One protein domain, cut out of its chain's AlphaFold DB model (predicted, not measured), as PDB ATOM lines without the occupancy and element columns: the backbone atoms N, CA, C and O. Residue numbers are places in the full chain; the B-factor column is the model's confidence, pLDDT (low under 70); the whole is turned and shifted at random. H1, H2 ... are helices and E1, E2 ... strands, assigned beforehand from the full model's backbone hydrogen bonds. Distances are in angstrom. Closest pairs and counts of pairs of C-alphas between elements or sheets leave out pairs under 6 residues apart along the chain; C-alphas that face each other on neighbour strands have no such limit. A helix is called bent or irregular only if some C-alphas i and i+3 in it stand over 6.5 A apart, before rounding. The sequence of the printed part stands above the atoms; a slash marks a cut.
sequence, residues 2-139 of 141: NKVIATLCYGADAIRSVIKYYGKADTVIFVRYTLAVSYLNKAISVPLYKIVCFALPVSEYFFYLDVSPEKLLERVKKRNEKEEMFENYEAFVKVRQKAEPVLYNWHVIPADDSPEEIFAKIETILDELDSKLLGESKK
ATOM      1  N   ASN A   2     107.525 110.261 184.240       79.75
ATOM      2  CA  ASN A   2     108.709 111.092 183.928       79.75
ATOM      3  C   ASN A   2     108.651 111.835 182.583       79.75
ATOM      4  O   ASN A   2     108.979 113.013 182.528       79.75
ATOM      5  N   LYS A   3     108.178 111.188 181.505       74.31
ATOM      6  CA  LYS A   3     108.050 111.840 180.185       74.31
ATOM      7  C   LYS A   3     107.073 113.018 180.198       74.31
ATOM      8  O   LYS A   3     107.344 114.032 179.577       74.31
ATOM      9  N   VAL A   4     105.966 112.889 180.930       78.44
ATOM     10  CA  VAL A   4     104.945 113.943 181.039       78.44
ATOM     11  C   VAL A   4     105.501 115.134 181.813       78.44
ATOM     12  O   VAL A   4     105.384 116.262 181.351       78.44
ATOM     13  N   ILE A   5     106.167 114.879 182.943       85.56
ATOM     14  CA  ILE A   5     106.820 115.928 183.736       85.56
ATOM     15  C   ILE A   5     107.879 116.645 182.892       85.56
ATOM     16  O   ILE A   5     107.879 117.868 182.844       85.56
ATOM     17  N   ALA A   6     108.715 115.904 182.158       83.81
ATOM     18  CA  ALA A   6     109.720 116.491 181.276       83.81
ATOM     19  C   ALA A   6     109.097 117.394 180.195       83.81
ATOM     20  O   ALA A   6     109.569 118.506 179.986       83.81
ATOM     21  N   THR A   7     108.006 116.959 179.551       81.75
ATOM     22  CA  THR A   7     107.277 117.784 178.573       81.75
ATOM     23  C   THR A   7     106.708 119.057 179.203       81.75
ATOM     24  O   THR A   7     106.818 120.126 178.606       81.75
ATOM     25  N   LEU A   8     106.134 118.968 180.406       85.56
ATOM     26  CA  LEU A   8     105.600 120.133 181.120       85.56
ATOM     27  C   LEU A   8     106.708 121.111 181.528       85.56
ATOM     28  O   LEU A   8     106.565 122.309 181.302       85.56
ATOM     29  N   CYS A   9     107.820 120.612 182.075       88.81
ATOM     30  CA  CYS A   9     108.979 121.432 182.423       88.81
ATOM     31  C   CYS A   9     109.555 122.139 181.193       88.81
ATOM     32  O   CYS A   9     109.839 123.330 181.262       88.81
ATOM     33  N   TYR A  10     109.664 121.437 180.061       86.12
ATOM     34  CA  TYR A  10     110.113 122.028 178.802       86.12
ATOM     35  C   TYR A  10     109.172 123.142 178.321       86.12
ATOM     36  O   TYR A  10     109.619 124.230 177.967       86.12
ATOM     37  N   GLY A  11     107.857 122.901 178.347       87.69
ATOM     38  CA  GLY A  11     106.867 123.916 177.982       87.69
ATOM     39  C   GLY A  11     106.923 125.148 178.891       87.69
ATOM     40  O   GLY A  11     106.899 126.277 178.405       87.69
ATOM     41  N   ALA A  12     107.055 124.942 180.205       90.06
ATOM     42  CA  ALA A  12     107.200 126.026 181.172       90.06
ATOM     43  C   ALA A  12     108.489 126.837 180.949       90.06
ATOM     44  O   ALA A  12     108.466 128.061 181.074       90.06
ATOM     45  N   ASP A  13     109.590 126.179 180.586       91.19
ATOM     46  CA  ASP A  13     110.856 126.842 180.272       91.19
ATOM     47  C   ASP A  13     110.768 127.697 178.996       91.19
ATOM     48  O   ASP A  13     111.207 128.851 178.989       91.19
ATOM     49  N   ALA A  14     110.099 127.195 177.953       89.12
ATOM     50  CA  ALA A  14     109.820 127.969 176.743       89.12
ATOM     51  C   ALA A  14     108.972 129.218 177.049       89.12
ATOM     52  O   ALA A  14     109.335 130.323 176.645       89.12
ATOM     53  N   ILE A  15     107.890 129.074 177.827       90.94
ATOM     54  CA  ILE A  15     107.035 130.203 178.239       90.94
ATOM     55  C   ILE A  15     107.836 131.221 179.057       90.94
ATOM     56  O   ILE A  15     107.782 132.423 178.790       90.94
ATOM     57  N   ARG A  16     108.619 130.753 180.035       93.31
ATOM     58  CA  ARG A  16     109.483 131.614 180.847       93.31
ATOM     59  C   ARG A  16     110.477 132.383 179.978       93.31
ATOM     60  O   ARG A  16     110.697 133.567 180.226       93.31
ATOM     61  N   SER A  17     111.069 131.730 178.981       92.44
ATOM     62  CA  SER A  17     112.023 132.349 178.060       92.44
ATOM     63  C   SER A  17     111.368 133.443 177.219       92.44
ATOM     64  O   SER A  17     111.926 134.535 177.114       92.44
ATOM     65  N   VAL A  18     110.151 133.211 176.714       91.81
ATOM     66  CA  VAL A  18     109.358 134.244 176.026       91.81
ATOM     67  C   VAL A  18     109.107 135.435 176.951       91.81
ATOM     68  O   VAL A  18     109.479 136.550 176.605       91.81
ATOM     69  N   ILE A  19     108.576 135.218 178.160       92.31
ATOM     70  CA  ILE A  19     108.303 136.303 179.126       92.31
ATOM     71  C   ILE A  19     109.576 137.093 179.465       92.31
ATOM     72  O   ILE A  19     109.548 138.309 179.675       92.31
ATOM     73  N   LYS A  20     110.713 136.400 179.569       93.62
ATOM     74  CA  LYS A  20     111.969 137.025 179.971       93.62
ATOM     75  C   LYS A  20     112.575 137.879 178.862       93.62
ATOM     76  O   LYS A  20     113.083 138.945 179.208       93.62
ATOM     77  N   TYR A  21     112.541 137.425 177.609       93.25
ATOM     78  CA  TYR A  21     113.339 138.007 176.521       93.25
ATOM     79  C   TYR A  21     112.525 138.687 175.417       93.25
ATOM     80  O   TYR A  21     113.047 139.592 174.769       93.25
ATOM     81  N   TYR A  22     111.267 138.302 175.199       90.19
ATOM     82  CA  TYR A  22     110.457 138.879 174.129       90.19
ATOM     83  C   TYR A  22     110.238 140.383 174.352       90.19
ATOM     84  O   TYR A  22     109.827 140.802 175.435       90.19
ATOM     85  N   GLY A  23     110.559 141.191 173.337       88.75
ATOM     86  CA  GLY A  23     110.465 142.654 173.388       88.75
ATOM     87  C   GLY A  23     111.517 143.355 174.259       88.75
ATOM     88  O   GLY A  23     111.354 144.536 174.548       88.75
ATOM     89  N   LYS A  24     112.571 142.656 174.714       91.75
ATOM     90  CA  LYS A  24     113.629 143.239 175.573       91.75
ATOM     91  C   LYS A  24     114.992 143.409 174.904       91.75
ATOM     92  O   LYS A  24     115.922 143.882 175.552       91.75
ATOM     93  N   ALA A  25     115.118 142.993 173.655       90.88
ATOM     94  CA  ALA A  25     116.294 143.185 172.821       90.88
ATOM     95  C   ALA A  25     115.830 143.430 171.384       90.88
ATOM     96  O   ALA A  25     114.727 143.010 171.027       90.88
ATOM     97  N   ASP A  26     116.683 144.057 170.577       90.44
ATOM     98  CA  ASP A  26     116.389 144.339 169.166       90.44
ATOM     99  C   ASP A  26     116.175 143.047 168.369       90.44
ATOM    100  O   ASP A  26     115.334 142.972 167.479       90.44
ATOM    101  N   THR A  27     116.912 141.990 168.715       91.00
ATOM    102  CA  THR A  27     116.791 140.674 168.086       91.00
ATOM    103  C   THR A  27     116.918 139.574 169.129       91.00
ATOM    104  O   THR A  27     117.830 139.572 169.956       91.00
ATOM    105  N   VAL A  28     115.995 138.612 169.087       92.94
ATOM    106  CA  VAL A  28     116.004 137.428 169.953       92.94
ATOM    107  C   VAL A  28     115.856 136.187 169.087       92.94
ATOM    108  O   VAL A  28     114.868 136.036 168.374       92.94
ATOM    109  N   ILE A  29     116.824 135.276 169.192       93.00
ATOM    110  CA  ILE A  29     116.822 134.007 168.461       93.00
ATOM    111  C   ILE A  29     116.424 132.891 169.424       93.00
ATOM    112  O   ILE A  29     117.137 132.593 170.384       93.00
ATOM    113  N   PHE A  30     115.284 132.255 169.160       93.06
ATOM    114  CA  PHE A  30     114.845 131.083 169.910       93.06
ATOM    115  C   PHE A  30     115.266 129.796 169.202       93.06
ATOM    116  O   PHE A  30     114.860 129.526 168.074       93.06
ATOM    117  N   VAL A  31     116.023 128.954 169.904       92.12
ATOM    118  CA  VAL A  31     116.381 127.607 169.445       92.12
ATOM    119  C   VAL A  31     115.405 126.604 170.060       92.12
ATOM    120  O   VAL A  31     115.283 126.535 171.278       92.12
ATOM    121  N   ARG A  32     114.725 125.809 169.219       87.62
ATOM    122  CA  ARG A  32     113.708 124.806 169.618       87.62
ATOM    123  C   ARG A  32     112.532 125.421 170.392       87.62
ATOM    124  O   ARG A  32     112.365 125.249 171.594       87.62
ATOM    125  N   TYR A  33     111.672 126.112 169.659       89.44
ATOM    126  CA  TYR A  33     110.543 126.857 170.211       89.44
ATOM    127  C   TYR A  33     109.210 126.111 170.013       89.44
ATOM    128  O   TYR A  33     109.041 125.005 170.531       89.44
ATOM    129  N   THR A  34     108.273 126.660 169.234       88.38
ATOM    130  CA  THR A  34     106.944 126.077 168.971       88.38
ATOM    131  C   THR A  34     107.013 124.672 168.377       88.38
ATOM    132  O   THR A  34     106.162 123.837 168.681       88.38
ATOM    133  N   LEU A  35     108.056 124.363 167.599       88.50
ATOM    134  CA  LEU A  35     108.225 123.060 166.956       88.50
ATOM    135  C   LEU A  35     108.375 121.897 167.949       88.50
ATOM    136  O   LEU A  35     108.149 120.744 167.585       88.50
ATOM    137  N   ALA A  36     108.699 122.160 169.216       84.12
ATOM    138  CA  ALA A  36     108.834 121.116 170.228       84.12
ATOM    139  C   ALA A  36     107.541 120.312 170.472       84.12
ATOM    140  O   ALA A  36     107.591 119.165 170.916       84.12
ATOM    141  N   VAL A  37     106.369 120.849 170.125       85.19
ATOM    142  CA  VAL A  37     105.111 120.085 170.197       85.19
ATOM    143  C   VAL A  37     105.077 118.903 169.225       85.19
ATOM    144  O   VAL A  37     104.343 117.942 169.456       85.19
ATOM    145  N   SER A  38     105.900 118.923 168.168       85.00
ATOM    146  CA  SER A  38     106.008 117.822 167.204       85.00
ATOM    147  C   SER A  38     106.516 116.524 167.838       85.00
ATOM    148  O   SER A  38     106.207 115.443 167.347       85.00
ATOM    149  N   TYR A  39     107.207 116.579 168.984       80.06
ATOM    150  CA  TYR A  39     107.645 115.372 169.693       80.06
ATOM    151  C   TYR A  39     106.477 114.515 170.212       80.06
ATOM    152  O   TYR A  39     106.662 113.312 170.456       80.06
ATOM    153  N   LEU A  40     105.275 115.085 170.332       81.25
ATOM    154  CA  LEU A  40     104.054 114.375 170.709       81.25
ATOM    155  C   LEU A  40     103.572 113.434 169.585       81.25
ATOM    156  O   LEU A  40     104.256 113.189 168.589       81.25
ATOM    157  N   ASN A  41     102.432 112.778 169.784       81.19
ATOM    158  CA  ASN A  41     101.841 111.941 168.741       81.19
ATOM    159  C   ASN A  41     101.270 112.815 167.604       81.19
ATOM    160  O   ASN A  41     100.785 113.923 167.828       81.19
ATOM    161  N   LYS A  42     101.291 112.291 166.372       75.38
ATOM    162  CA  LYS A  42     100.858 113.039 165.174       75.38
ATOM    163  C   LYS A  42      99.402 113.523 165.252       75.38
ATOM    164  O   LYS A  42      99.081 114.581 164.730       75.38
ATOM    165  N   ALA A  43      98.533 112.767 165.927       78.06
ATOM    166  CA  ALA A  43      97.117 113.107 166.067       78.06
ATOM    167  C   ALA A  43      96.873 114.397 166.875       78.06
ATOM    168  O   ALA A  43      95.874 115.073 166.650       78.06
ATOM    169  N   ILE A  44      97.773 114.740 167.804       83.38
ATOM    170  CA  ILE A  44      97.624 115.903 168.694       83.38
ATOM    171  C   ILE A  44      98.580 117.035 168.291       83.38
ATOM    172  O   ILE A  44      98.300 118.197 168.578       83.38
ATOM    173  N   SER A  45      99.686 116.731 167.597       84.75
ATOM    174  CA  SER A  45     100.729 117.720 167.296       84.75
ATOM    175  C   SER A  45     100.219 118.906 166.477       84.75
ATOM    176  O   SER A  45     100.520 120.038 166.830       84.75
ATOM    177  N   VAL A  46      99.404 118.682 165.442       88.00
ATOM    178  CA  VAL A  46      98.875 119.759 164.583       88.00
ATOM    179  C   VAL A  46      97.919 120.708 165.318       88.00
ATOM    180  O   VAL A  46      98.171 121.915 165.297       88.00
ATOM    181  N   PRO A  47      96.830 120.243 165.969       90.50
ATOM    182  CA  PRO A  47      95.937 121.155 166.681       90.50
ATOM    183  C   PRO A  47      96.653 121.867 167.832       90.50
ATOM    184  O   PRO A  47      96.460 123.068 168.015       90.50
ATOM    185  N   LEU A  48      97.530 121.172 168.562       89.62
ATOM    186  CA  LEU A  48      98.299 121.793 169.637       89.62
ATOM    187  C   LEU A  48      99.290 122.834 169.109       89.62
ATOM    188  O   LEU A  48      99.411 123.899 169.703       89.62
ATOM    189  N   TYR A  49      99.961 122.563 167.988       91.69
ATOM    190  CA  TYR A  49     100.852 123.525 167.344       91.69
ATOM    191  C   TYR A  49     100.118 124.813 166.978       91.69
ATOM    192  O   TYR A  49     100.598 125.895 167.296       91.69
ATOM    193  N   LYS A  50      98.906 124.707 166.420       91.69
ATOM    194  CA  LYS A  50      98.067 125.879 166.134       91.69
ATOM    195  C   LYS A  50      97.726 126.673 167.397       91.69
ATOM    196  O   LYS A  50      97.820 127.893 167.372       91.69
ATOM    197  N   ILE A  51      97.379 126.002 168.499       91.75
ATOM    198  CA  ILE A  51      97.106 126.664 169.788       91.75
ATOM    199  C   ILE A  51      98.358 127.376 170.312       91.75
ATOM    200  O   ILE A  51      98.277 128.515 170.761       91.75
ATOM    201  N   VAL A  52      99.522 126.730 170.232       90.50
ATOM    202  CA  VAL A  52     100.793 127.310 170.684       90.50
ATOM    203  C   VAL A  52     101.184 128.519 169.834       90.50
ATOM    204  O   VAL A  52     101.542 129.548 170.393       90.50
ATOM    205  N   CYS A  53     101.059 128.434 168.509       91.31
ATOM    206  CA  CYS A  53     101.288 129.557 167.598       91.31
ATOM    207  C   CYS A  53     100.261 130.685 167.748       91.31
ATOM    208  O   CYS A  53     100.554 131.818 167.394       91.31
ATOM    209  N   PHE A  54      99.064 130.390 168.254       91.31
ATOM    210  CA  PHE A  54      98.081 131.415 168.593       91.31
ATOM    211  C   PHE A  54      98.416 132.119 169.916       91.31
ATOM    212  O   PHE A  54      98.236 133.326 170.037       91.31
ATOM    213  N   ALA A  55      98.888 131.372 170.916       89.44
ATOM    214  CA  ALA A  55      99.132 131.893 172.260       89.44
ATOM    215  C   ALA A  55     100.505 132.562 172.432       89.44
ATOM    216  O   ALA A  55     100.659 133.422 173.298       89.44
ATOM    217  N   LEU A  56     101.511 132.136 171.669       90.56
ATOM    218  CA  LEU A  56     102.880 132.628 171.781       90.56
ATOM    219  C   LEU A  56     103.292 133.433 170.539       90.56
ATOM    220  O   LEU A  56     102.758 133.187 169.459       90.56
ATOM    221  N   PRO A  57     104.275 134.350 170.656       89.94
ATOM    222  CA  PRO A  57     104.769 135.110 169.514       89.94
ATOM    223  C   PRO A  57     105.214 134.207 168.367       89.94
ATOM    224  O   PRO A  57     105.972 133.259 168.586       89.94
ATOM    225  N   VAL A  58     104.769 134.525 167.155       90.69
ATOM    226  CA  VAL A  58     105.198 133.890 165.904       90.69
ATOM    227  C   VAL A  58     105.938 134.893 165.034       90.69
ATOM    228  O   VAL A  58     105.866 136.097 165.268       90.69
ATOM    229  N   SER A  59     106.684 134.390 164.056       88.31
ATOM    230  CA  SER A  59     107.554 135.205 163.220       88.31
ATOM    231  C   SER A  59     107.586 134.666 161.792       88.31
ATOM    232  O   SER A  59     107.529 133.450 161.605       88.31
ATOM    233  N   GLU A  60     107.708 135.552 160.797       92.00
ATOM    234  CA  GLU A  60     108.007 135.151 159.409       92.00
ATOM    235  C   GLU A  60     109.423 134.548 159.287       92.00
ATOM    236  O   GLU A  60     109.717 133.872 158.309       92.00
ATOM    237  N   TYR A  61     110.271 134.713 160.310       94.62
ATOM    238  CA  TYR A  61     111.653 134.227 160.394       94.62
ATOM    239  C   TYR A  61     111.764 132.821 161.012       94.62
ATOM    240  O   TYR A  61     112.705 132.502 161.742       94.62
ATOM    241  N   PHE A  62     110.766 131.964 160.806       95.00
ATOM    242  CA  PHE A  62     110.793 130.590 161.306       95.00
ATOM    243  C   PHE A  62     111.630 129.698 160.389       95.00
ATOM    244  O   PHE A  62     111.229 129.420 159.265       95.00
ATOM    245  N   PHE A  63     112.766 129.200 160.888       96.50
ATOM    246  CA  PHE A  63     113.692 128.345 160.138       96.50
ATOM    247  C   PHE A  63     113.730 126.913 160.673       96.50
ATOM    248  O   PHE A  63     113.926 126.686 161.869       96.50
ATOM    249  N   TYR A  64     113.566 125.937 159.782       95.81
ATOM    250  CA  TYR A  64     113.731 124.519 160.084       95.81
ATOM    251  C   TYR A  64     114.901 123.956 159.283       95.81
ATOM    252  O   TYR A  64     114.858 123.915 158.057       95.81
ATOM    253  N   LEU A  65     115.943 123.507 159.985       95.88
ATOM    254  CA  LEU A  65     117.112 122.882 159.371       95.88
ATOM    255  C   LEU A  65     116.839 121.393 159.157       95.88
ATOM    256  O   LEU A  65     116.858 120.603 160.105       95.88
ATOM    257  N   ASP A  66     116.573 121.021 157.911       95.81
ATOM    258  CA  ASP A  66     116.235 119.661 157.523       95.81
ATOM    259  C   ASP A  66     117.489 118.881 157.124       95.81
ATOM    260  O   ASP A  66     117.979 118.973 155.999       95.81
ATOM    261  N   VAL A  67     118.018 118.121 158.081       95.50
ATOM    262  CA  VAL A  67     119.159 117.223 157.874       95.50
ATOM    263  C   VAL A  67     118.640 115.818 157.562       95.50
ATOM    264  O   VAL A  67     117.699 115.333 158.203       95.50
ATOM    265  N   SER A  68     119.243 115.142 156.589       95.44
ATOM    266  CA  SER A  68     118.936 113.749 156.283       95.44
ATOM    267  C   SER A  68     119.322 112.822 157.448       95.44
ATOM    268  O   SER A  68     120.325 113.050 158.139       95.44
ATOM    269  N   PRO A  69     118.538 111.762 157.715       95.06
ATOM    270  CA  PRO A  69     118.875 110.764 158.731       95.06
ATOM    271  C   PRO A  69     120.271 110.145 158.554       95.06
ATOM    272  O   PRO A  69     120.952 109.865 159.541       95.06
ATOM    273  N   GLU A  70     120.717 109.965 157.310       94.12
ATOM    274  CA  GLU A  70     122.041 109.459 156.950       94.12
ATOM    275  C   GLU A  70     123.135 110.424 157.410       94.12
ATOM    276  O   GLU A  70     124.087 110.012 158.081       94.12
ATOM    277  N   LYS A  71     122.974 111.720 157.115       94.38
ATOM    278  CA  LYS A  71     123.925 112.752 157.526       94.38
ATOM    279  C   LYS A  71     123.951 112.935 159.041       94.38
ATOM    280  O   LYS A  71     125.025 113.107 159.617       94.38
ATOM    281  N   LEU A  72     122.798 112.859 159.710       92.94
ATOM    282  CA  LEU A  72     122.727 112.888 161.175       92.94
ATOM    283  C   LEU A  72     123.509 111.728 161.795       92.94
ATOM    284  O   LEU A  72     124.302 111.945 162.712       92.94
ATOM    285  N   LEU A  73     123.344 110.516 161.261       92.12
ATOM    286  CA  LEU A  73     124.073 109.341 161.729       92.12
ATOM    287  C   LEU A  73     125.586 109.478 161.500       92.12
ATOM    288  O   LEU A  73     126.375 109.124 162.374       92.12
ATOM    289  N   GLU A  74     125.999 110.019 160.352       91.50
ATOM    290  CA  GLU A  74     127.403 110.341 160.071       91.50
ATOM    291  C   GLU A  74     127.970 111.332 161.105       91.50
ATOM    292  O   GLU A  74     129.049 111.104 161.656       91.50
ATOM    293  N   ARG A  75     127.235 112.416 161.399       90.56
ATOM    294  CA  ARG A  75     127.644 113.467 162.348       90.56
ATOM    295  C   ARG A  75     127.760 112.940 163.780       90.56
ATOM    296  O   ARG A  75     128.750 113.240 164.441       90.56
ATOM    297  N   VAL A  76     126.806 112.129 164.244       89.75
ATOM    298  CA  VAL A  76     126.861 111.501 165.579       89.75
ATOM    299  C   VAL A  76     128.082 110.596 165.703       89.75
ATOM    300  O   VAL A  76     128.854 110.744 166.646       89.75
ATOM    301  N   LYS A  77     128.318 109.719 164.718       87.19
ATOM    302  CA  LYS A  77     129.471 108.802 164.731       87.19
ATOM    303  C   LYS A  77     130.809 109.540 164.776       87.19
ATOM    304  O   LYS A  77     131.755 109.059 165.389       87.19
ATOM    305  N   LYS A  78     130.892 110.716 164.146       87.69
ATOM    306  CA  LYS A  78     132.088 111.572 164.161       87.69
ATOM    307  C   LYS A  78     132.297 112.324 165.479       87.69
ATOM    308  O   LYS A  78     133.423 112.733 165.744       87.69
ATOM    309  N   ARG A  79     131.255 112.503 166.302       82.44
ATOM    310  CA  ARG A  79     131.310 113.299 167.542       82.44
ATOM    311  C   ARG A  79     132.156 112.647 168.647       82.44
ATOM    312  O   ARG A  79     132.532 113.329 169.587       82.44
ATOM    313  N   ASN A  80     132.499 111.361 168.511       72.56
ATOM    314  CA  ASN A  80     133.317 110.582 169.456       72.56
ATOM    315  C   ASN A  80     132.819 110.651 170.920       72.56
ATOM    316  O   ASN A  80     133.588 110.506 171.868       72.56
ATOM    317  N   GLU A  81     131.517 110.879 171.089       77.88
ATOM    318  CA  GLU A  81     130.802 110.900 172.360       77.88
ATOM    319  C   GLU A  81     129.964 109.627 172.509       77.88
ATOM    320  O   GLU A  81     129.736 108.888 171.549       77.88
ATOM    321  N   LYS A  82     129.483 109.359 173.727       75.12
ATOM    322  CA  LYS A  82     128.548 108.258 173.953       75.12
ATOM    323  C   LYS A  82     127.227 108.570 173.246       75.12
ATOM    324  O   LYS A  82     126.606 109.576 173.570       75.12
ATOM    325  N   GLU A  83     126.801 107.684 172.346       71.38
ATOM    326  CA  GLU A  83     125.511 107.798 171.656       71.38
ATOM    327  C   GLU A  83     124.367 107.956 172.670       71.38
ATOM    328  O   GLU A  83     124.208 107.153 173.602       71.38
ATOM    329  N   GLU A  84     123.565 109.004 172.499       75.19
ATOM    330  CA  GLU A  84     122.355 109.193 173.285       75.19
ATOM    331  C   GLU A  84     121.243 108.246 172.814       75.19
ATOM    332  O   GLU A  84     121.205 107.770 171.679       75.19
ATOM    333  N   MET A  85     120.259 108.006 173.682       68.56
ATOM    334  CA  MET A  85     119.174 107.037 173.455       68.56
ATOM    335  C   MET A  85     118.333 107.259 172.177       68.56
ATOM    336  O   MET A  85     117.572 106.371 171.792       68.56
ATOM    337  N   PHE A  86     118.427 108.434 171.543       72.00
ATOM    338  CA  PHE A  86     117.698 108.801 170.321       72.00
ATOM    339  C   PHE A  86     118.603 108.998 169.098       72.00
ATOM    340  O   PHE A  86     118.118 109.422 168.052       72.00
ATOM    341  N   GLU A  87     119.891 108.683 169.198       83.31
ATOM    342  CA  GLU A  87     120.865 108.922 168.132       83.31
ATOM    343  C   GLU A  87     121.026 107.714 167.208       83.31
ATOM    344  O   GLU A  87     122.116 107.208 166.968       83.31
ATOM    345  N   ASN A  88     119.904 107.241 166.669       88.81
ATOM    346  CA  ASN A  88     119.881 106.181 165.669       88.81
ATOM    347  C   ASN A  88     118.992 106.564 164.485       88.81
ATOM    348  O   ASN A  88     118.110 107.419 164.582       88.81
ATOM    349  N   TYR A  89     119.220 105.888 163.361       91.44
ATOM    350  CA  TYR A  89     118.545 106.165 162.097       91.44
ATOM    351  C   TYR A  89     117.011 106.145 162.216       91.44
ATOM    352  O   TYR A  89     116.340 107.078 161.778       91.44
ATOM    353  N   GLU A  90     116.442 105.123 162.862       91.62
ATOM    354  CA  GLU A  90     114.989 104.991 163.020       91.62
ATOM    355  C   GLU A  90     114.393 106.138 163.843       91.62
ATOM    356  O   GLU A  90     113.327 106.668 163.514       91.62
ATOM    357  N   ALA A  91     115.087 106.556 164.904       89.62
ATOM    358  CA  ALA A  91     114.691 107.695 165.716       89.62
ATOM    359  C   ALA A  91     114.724 109.000 164.904       89.62
ATOM    360  O   ALA A  91     113.761 109.768 164.980       89.62
ATOM    361  N   PHE A  92     115.753 109.222 164.079       92.19
ATOM    362  CA  PHE A  92     115.838 110.393 163.199       92.19
ATOM    363  C   PHE A  92     114.706 110.433 162.173       92.19
ATOM    364  O   PHE A  92     114.001 111.441 162.085       92.19
ATOM    365  N   VAL A  93     114.454 109.323 161.469       93.38
ATOM    366  CA  VAL A  93     113.325 109.204 160.530       93.38
ATOM    367  C   VAL A  93     112.006 109.520 161.236       93.38
ATOM    368  O   VAL A  93     111.191 110.301 160.743       93.38
ATOM    369  N   LYS A  94     111.799 108.957 162.430       90.38
ATOM    370  CA  LYS A  94     110.567 109.144 163.198       90.38
ATOM    371  C   LYS A  94     110.366 110.585 163.661       90.38
ATOM    372  O   LYS A  94     109.231 111.058 163.653       90.38
ATOM    373  N   VAL A  95     111.424 111.274 164.092       88.88
ATOM    374  CA  VAL A  95     111.354 112.689 164.495       88.88
ATOM    375  C   VAL A  95     111.077 113.574 163.281       88.88
ATOM    376  O   VAL A  95     110.162 114.394 163.338       88.88
ATOM    377  N   ARG A  96     111.762 113.341 162.157       91.75
ATOM    378  CA  ARG A  96     111.534 114.066 160.898       91.75
ATOM    379  C   ARG A  96     110.075 113.960 160.436       91.75
ATOM    380  O   ARG A  96     109.405 114.970 160.243       91.75
ATOM    381  N   GLN A  97     109.531 112.743 160.395       91.12
ATOM    382  CA  GLN A  97     108.128 112.485 160.037       91.12
ATOM    383  C   GLN A  97     107.097 113.083 161.008       91.12
ATOM    384  O   GLN A  97     105.911 113.179 160.684       91.12
ATOM    385  N   LYS A  98     107.494 113.373 162.249       89.88
ATOM    386  CA  LYS A  98     106.626 113.995 163.253       89.88
ATOM    387  C   LYS A  98     106.572 115.514 163.116       89.88
ATOM    388  O   LYS A  98     105.542 116.095 163.452       89.88
ATOM    389  N   ALA A  99     107.659 116.128 162.654       91.00
ATOM    390  CA  ALA A  99     107.737 117.562 162.408       91.00
ATOM    391  C   ALA A  99     106.960 117.963 161.149       91.00
ATOM    392  O   ALA A  99     106.234 118.948 161.185       91.00
ATOM    393  N   GLU A 100     107.036 117.164 160.081       91.31
ATOM    394  CA  GLU A 100     106.448 117.450 158.762       91.31
ATOM    395  C   GLU A 100     105.044 118.103 158.780       91.31
ATOM    396  O   GLU A 100     104.883 119.153 158.155       91.31
ATOM    397  N   PRO A 101     104.037 117.617 159.540       90.44
ATOM    398  CA  PRO A 101     102.690 118.197 159.513       90.44
ATOM    399  C   PRO A 101     102.577 119.627 160.067       90.44
ATOM    400  O   PRO A 101     101.537 120.263 159.904       90.44
ATOM    401  N   VAL A 102     103.600 120.119 160.772       90.50
ATOM    402  CA  VAL A 102     103.616 121.447 161.411       90.50
ATOM    403  C   VAL A 102     104.628 122.407 160.776       90.50
ATOM    404  O   VAL A 102     104.781 123.526 161.256       90.50
ATOM    405  N   LEU A 103     105.289 122.001 159.683       92.50
ATOM    406  CA  LEU A 103     106.284 122.816 158.971       92.50
ATOM    407  C   LEU A 103     105.684 123.770 157.924       92.50
ATOM    408  O   LEU A 103     106.420 124.503 157.277       92.50
ATOM    409  N   TYR A 104     104.359 123.802 157.759       88.25
ATOM    410  CA  TYR A 104     103.677 124.572 156.704       88.25
ATOM    411  C   TYR A 104     103.913 126.093 156.753       88.25
ATOM    412  O   TYR A 104     103.618 126.786 155.785       88.25
ATOM    413  N   ASN A 105     104.388 126.622 157.881       89.00
ATOM    414  CA  ASN A 105     104.717 128.033 158.082       89.00
ATOM    415  C   ASN A 105     106.202 128.251 158.428       89.00
ATOM    416  O   ASN A 105     106.526 129.218 159.113       89.00
ATOM    417  N   TRP A 106     107.077 127.331 158.015       95.38
ATOM    418  CA  TRP A 106     108.522 127.402 158.234       95.38
ATOM    419  C   TRP A 106     109.270 127.485 156.906       95.38
ATOM    420  O   TRP A 106     108.917 126.813 155.936       95.38
ATOM    421  N   HIS A 107     110.376 128.219 156.907       96.75
ATOM    422  CA  HIS A 107     111.423 128.115 155.898       96.75
ATOM    423  C   HIS A 107     112.214 126.831 156.146       96.75
ATOM    424  O   HIS A 107     113.030 126.746 157.068       96.75
ATOM    425  N   VAL A 108     111.920 125.798 155.359       96.62
ATOM    426  CA  VAL A 108     112.602 124.501 155.428       96.62
ATOM    427  C   VAL A 108     113.891 124.573 154.614       96.62
ATOM    428  O   VAL A 108     113.851 124.676 153.390       96.62
ATOM    429  N   ILE A 109     115.035 124.506 155.292       97.00
ATOM    430  CA  ILE A 109     116.364 124.620 154.686       97.00
ATOM    431  C   ILE A 109     117.031 123.241 154.674       97.00
ATOM    432  O   ILE A 109     117.280 122.693 155.752       97.00
ATOM    433  N   PRO A 110     117.380 122.685 153.498       95.50
ATOM    434  CA  PRO A 110     118.227 121.499 153.414       95.50
ATOM    435  C   PRO A 110     119.581 121.760 154.081       95.50
ATOM    436  O   PRO A 110     120.293 122.696 153.704       95.50
ATOM    437  N   ALA A 111     119.927 120.935 155.070       95.94
ATOM    438  CA  ALA A 111     121.019 121.194 156.010       95.94
ATOM    439  C   ALA A 111     122.069 120.064 156.076       95.94
ATOM    440  O   ALA A 111     122.721 119.849 157.109       95.94
ATOM    441  N   ASP A 112     122.248 119.350 154.964       96.44
ATOM    442  CA  ASP A 112     123.280 118.313 154.808       96.44
ATOM    443  C   ASP A 112     124.673 118.882 154.507       96.44
ATOM    444  O   ASP A 112     125.686 118.246 154.816       96.44
ATOM    445  N   ASP A 113     124.682 120.100 153.975       94.81
ATOM    446  CA  ASP A 113     125.828 120.919 153.591       94.81
ATOM    447  C   ASP A 113     126.676 121.382 154.795       94.81
ATOM    448  O   ASP A 113     126.414 121.016 155.954       94.81
ATOM    449  N   SER A 114     127.734 122.159 154.532       93.94
ATOM    450  CA  SER A 114     128.558 122.740 155.601       93.94
ATOM    451  C   SER A 114     127.798 123.833 156.374       93.94
ATOM    452  O   SER A 114     126.850 124.421 155.847       93.94
ATOM    453  N   PRO A 115     128.185 124.139 157.627       93.94
ATOM    454  CA  PRO A 115     127.586 125.243 158.377       93.94
ATOM    455  C   PRO A 115     127.602 126.579 157.625       93.94
ATOM    456  O   PRO A 115     126.629 127.319 157.704       93.94
ATOM    457  N   GLU A 116     128.666 126.865 156.874       97.00
ATOM    458  CA  GLU A 116     128.836 128.098 156.098       97.00
ATOM    459  C   GLU A 116     127.840 128.175 154.934       97.00
ATOM    460  O   GLU A 116     127.189 129.198 154.738       97.00
ATOM    461  N   GLU A 117     127.665 127.075 154.196       96.88
ATOM    462  CA  GLU A 117     126.690 126.991 153.104       96.88
ATOM    463  C   GLU A 117     125.252 127.104 153.623       96.88
ATOM    464  O   GLU A 117     124.414 127.777 153.022       96.88
ATOM    465  N   ILE A 118     124.954 126.480 154.766       96.75
ATOM    466  CA  ILE A 118     123.646 126.593 155.424       96.75
ATOM    467  C   ILE A 118     123.408 128.030 155.893       96.75
ATOM    468  O   ILE A 118     122.304 128.549 155.731       96.75
ATOM    469  N   PHE A 119     124.429 128.678 156.455       96.75
ATOM    470  CA  PHE A 119     124.346 130.056 156.921       96.75
ATOM    471  C   PHE A 119     124.043 131.022 155.771       96.75
ATOM    472  O   PHE A 119     123.101 131.800 155.881       96.75
ATOM    473  N   ALA A 120     124.724 130.883 154.630       97.62
ATOM    474  CA  ALA A 120     124.461 131.700 153.443       97.62
ATOM    475  C   ALA A 120     123.014 131.556 152.922       97.62
ATOM    476  O   ALA A 120     122.395 132.529 152.484       97.62
ATOM    477  N   LYS A 121     122.432 130.347 153.002       97.62
ATOM    478  CA  LYS A 121     121.011 130.129 152.667       97.62
ATOM    479  C   LYS A 121     120.077 130.858 153.631       97.62
ATOM    480  O   LYS A 121     119.068 131.400 153.193       97.62
ATOM    481  N   ILE A 122     120.396 130.860 154.929       97.31
ATOM    482  CA  ILE A 122     119.626 131.605 155.934       97.31
ATOM    483  C   ILE A 122     119.718 133.104 155.643       97.31
ATOM    484  O   ILE A 122     118.677 133.744 155.572       97.31
ATOM    485  N   GLU A 123     120.923 133.642 155.421       97.50
ATOM    486  CA  GLU A 123     121.137 135.064 155.104       97.50
ATOM    487  C   GLU A 123     120.322 135.511 153.891       97.50
ATOM    488  O   GLU A 123     119.629 136.517 153.966       97.50
ATOM    489  N   THR A 124     120.301 134.709 152.824       97.50
ATOM    490  CA  THR A 124     119.497 135.013 151.630       97.50
ATOM    491  C   THR A 124     118.014 135.202 151.977       97.50
ATOM    492  O   THR A 124     117.378 136.145 151.516       97.50
ATOM    493  N   ILE A 125     117.456 134.335 152.828       97.12
ATOM    494  CA  ILE A 125     116.051 134.434 153.254       97.12
ATOM    495  C   ILE A 125     115.846 135.626 154.200       97.12
ATOM    496  O   ILE A 125     114.808 136.283 154.133       97.12
ATOM    497  N   LEU A 126     116.811 135.918 155.079       95.94
ATOM    498  CA  LEU A 126     116.764 137.102 155.944       95.94
ATOM    499  C   LEU A 126     116.702 138.385 155.108       95.94
ATOM    500  O   LEU A 126     115.811 139.200 155.330       95.94
ATOM    501  N   ASP A 127     117.569 138.513 154.103       96.44
ATOM    502  CA  ASP A 127     117.621 139.676 153.215       96.44
ATOM    503  C   ASP A 127     116.299 139.882 152.457       96.44
ATOM    504  O   ASP A 127     115.821 141.013 152.309       96.44
ATOM    505  N   GLU A 128     115.672 138.795 151.997       95.50
ATOM    506  CA  GLU A 128     114.362 138.831 151.339       95.50
ATOM    507  C   GLU A 128     113.252 139.322 152.284       95.50
ATOM    508  O   GLU A 128     112.447 140.186 151.909       95.50
ATOM    509  N   LEU A 129     113.211 138.797 153.514       95.00
ATOM    510  CA  LEU A 129     112.223 139.177 154.528       95.00
ATOM    511  C   LEU A 129     112.402 140.634 154.971       95.00
ATOM    512  O   LEU A 129     111.431 141.392 155.002       95.00
ATOM    513  N   ASP A 130     113.638 141.050 155.240       93.69
ATOM    514  CA  ASP A 130     113.964 142.413 155.659       93.69
ATOM    515  C   ASP A 130     113.606 143.421 154.559       93.69
ATOM    516  O   ASP A 130     112.980 144.454 154.819       93.69
ATOM    517  N   SER A 131     113.911 143.090 153.301       93.75
ATOM    518  CA  SER A 131     113.547 143.913 152.142       93.75
ATOM    519  C   SER A 131     112.033 144.088 152.011       93.75
ATOM    520  O   SER A 131     111.553 145.193 151.729       93.75
ATOM    521  N   LYS A 132     111.261 143.019 152.240       91.69
ATOM    522  CA  LYS A 132     109.795 143.058 152.225       91.69
ATOM    523  C   LYS A 132     109.251 143.953 153.343       91.69
ATOM    524  O   LYS A 132     108.439 144.833 153.056       91.69
ATOM    525  N   LEU A 133     109.735 143.797 154.577       87.25
ATOM    526  CA  LEU A 133     109.302 144.610 155.721       87.25
ATOM    527  C   LEU A 133     109.605 146.102 155.531       87.25
ATOM    528  O   LEU A 133     108.762 146.959 155.816       87.25
ATOM    529  N   LEU A 134     110.785 146.430 154.997       87.44
ATOM    530  CA  LEU A 134     111.155 147.810 154.671       87.44
ATOM    531  C   LEU A 134     110.282 148.384 153.546       87.44
ATOM    532  O   LEU A 134     109.919 149.563 153.577       87.44
ATOM    533  N   GLY A 135     109.930 147.566 152.551       81.75
ATOM    534  CA  GLY A 135     109.041 147.951 151.455       81.75
ATOM    535  C   GLY A 135     107.589 148.184 151.889       81.75
ATOM    536  O   GLY A 135     106.935 149.086 151.364       81.75
ATOM    537  N   GLU A 136     107.084 147.407 152.847       77.00
ATOM    538  CA  GLU A 136     105.747 147.579 153.433       77.00
ATOM    539  C   GLU A 136     105.672 148.817 154.333       77.00
ATOM    540  O   GLU A 136     104.718 149.588 154.228       77.00
ATOM    541  N   SER A 137     106.710 149.069 155.135       70.31
ATOM    542  CA  SER A 137     106.787 150.246 156.013       70.31
ATOM    543  C   SER A 137     106.721 151.562 155.223       70.31
ATOM    544  O   SER A 137     105.999 152.474 155.605       70.31
ATOM    545  N   LYS A 138     107.377 151.628 154.054       66.38
ATOM    546  CA  LYS A 138     107.360 152.804 153.161       66.38
ATOM    547  C   LYS A 138     106.028 153.057 152.444       66.38
ATOM    548  O   LYS A 138     105.857 154.127 151.876       66.38
ATOM    549  N   LYS A 139     105.115 152.081 152.387       61.66
ATOM    550  CA  LYS A 139     103.780 152.255 151.775       61.66
ATOM    551  C   LYS A 139     102.741 152.811 152.753       61.66
ATOM    552  O   LYS A 139     101.647 153.161 152.318       61.66
TER     553      LYS A 139
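What this domain is: This is residues 2 to 139 of the 141 residues of the protein "Thymidylate kinase" of Methanobrevibacter sp (UniProt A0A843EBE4). What is the main picture? A short sheet of two parallel strands, E1 and E2, lies in the middle, between the helical hairpin H2 and H3 crossed by H5 and the long helix H6, whose residues 118 to 125 pack on the strands and whose residues 131 to 137 stick out. H1 lies loosely near H2, and H4 meets residues 89 to 93 of H5. What are the make-up and size? The printed part has 138 residues, with the named elements H1 H2 H3 E1 H4 H5 E2 H6 in that order, and the class is mostly helix. It is only just compact, close to loose, with a radius of gyration of the C-alphas of 16.9 A and spans of 52 by 36 by 27 A.

How they stand to each other: How do the first helices stand? H1, residues 2 to 21, and H2, residues 34 to 39, are near each other, with 9 pairs of C-alphas within 10 A. H2 and H3, residues 42 to 55, form a helical hairpin and touch, closest at the C-alphas of Ser 38 and Ser 45, 5.3 A, at a shallow tilt of 16 degrees, opposite ways. Which helix is the hub? H5, residues 89 to 102, touches H2 at a steep tilt of 48 degrees, closest at the C-alphas of Ser 38 and Ala 99, 5.1 A. With residues 98 to 102 alone it touches H3, closest at the C-alphas of Val 46 and Val 102, 5.9 A. With residues 89 to 93 alone it touches H4, residues 69 to 78, closest at the C-alphas of Pro 69 and Phe 92, 5.4 A. How do the strands pair? E1, residues 63 to 66, and E2, residues 107 to 110, are parallel, with N 64 and O 107 within hydrogen-bond range at 2.9 A. E1, H4, H5 and E2 make a strand-helix-strand unit, two parallel strands joined through helices, with a right-handed crossover. The closest C-alphas of E2 and H6, residues 115 to 137, are those of Ile 109 and Lys 121, 7.5 A. Are the helix backbones complete? Every O i to N i+4 pair is within hydrogen-bond range in H1, H4 and H6, against 8 of 10 in H3, 8 of 10 in H5 and 0 of 2 in H2, which has 3 of 3 O i to N i+3 pairs within range.

Where its parts are: Where do the first and last elements lie? H1 begins at C-alpha 2 (108.709, 111.092, 183.928) and is 28.3 A long; H6 ends at C-alpha 137 (106.787, 150.246, 156.013) and is 32.6 A long. Which helices are irregular? H3, 20.2 A long, has C-alphas 43 and 46 at 7.0 A, and H5, 21.4 A long, is only just irregular, with C-alphas 98 and 101 at 6.9 A.

The domain as a whole: How far does it reach? The two C-alphas farthest apart, those of Lys 82 and Lys 139, are 55.1 A apart, and residues 78 to 83 and 131 to 139 stand free. Is it unbroken and confident? The printed part has no cut, and H1 to H2 is a long link of 12 residues. The mean pLDDT of the printed part is 89.2, with residues 85, 138 and 139 under 70.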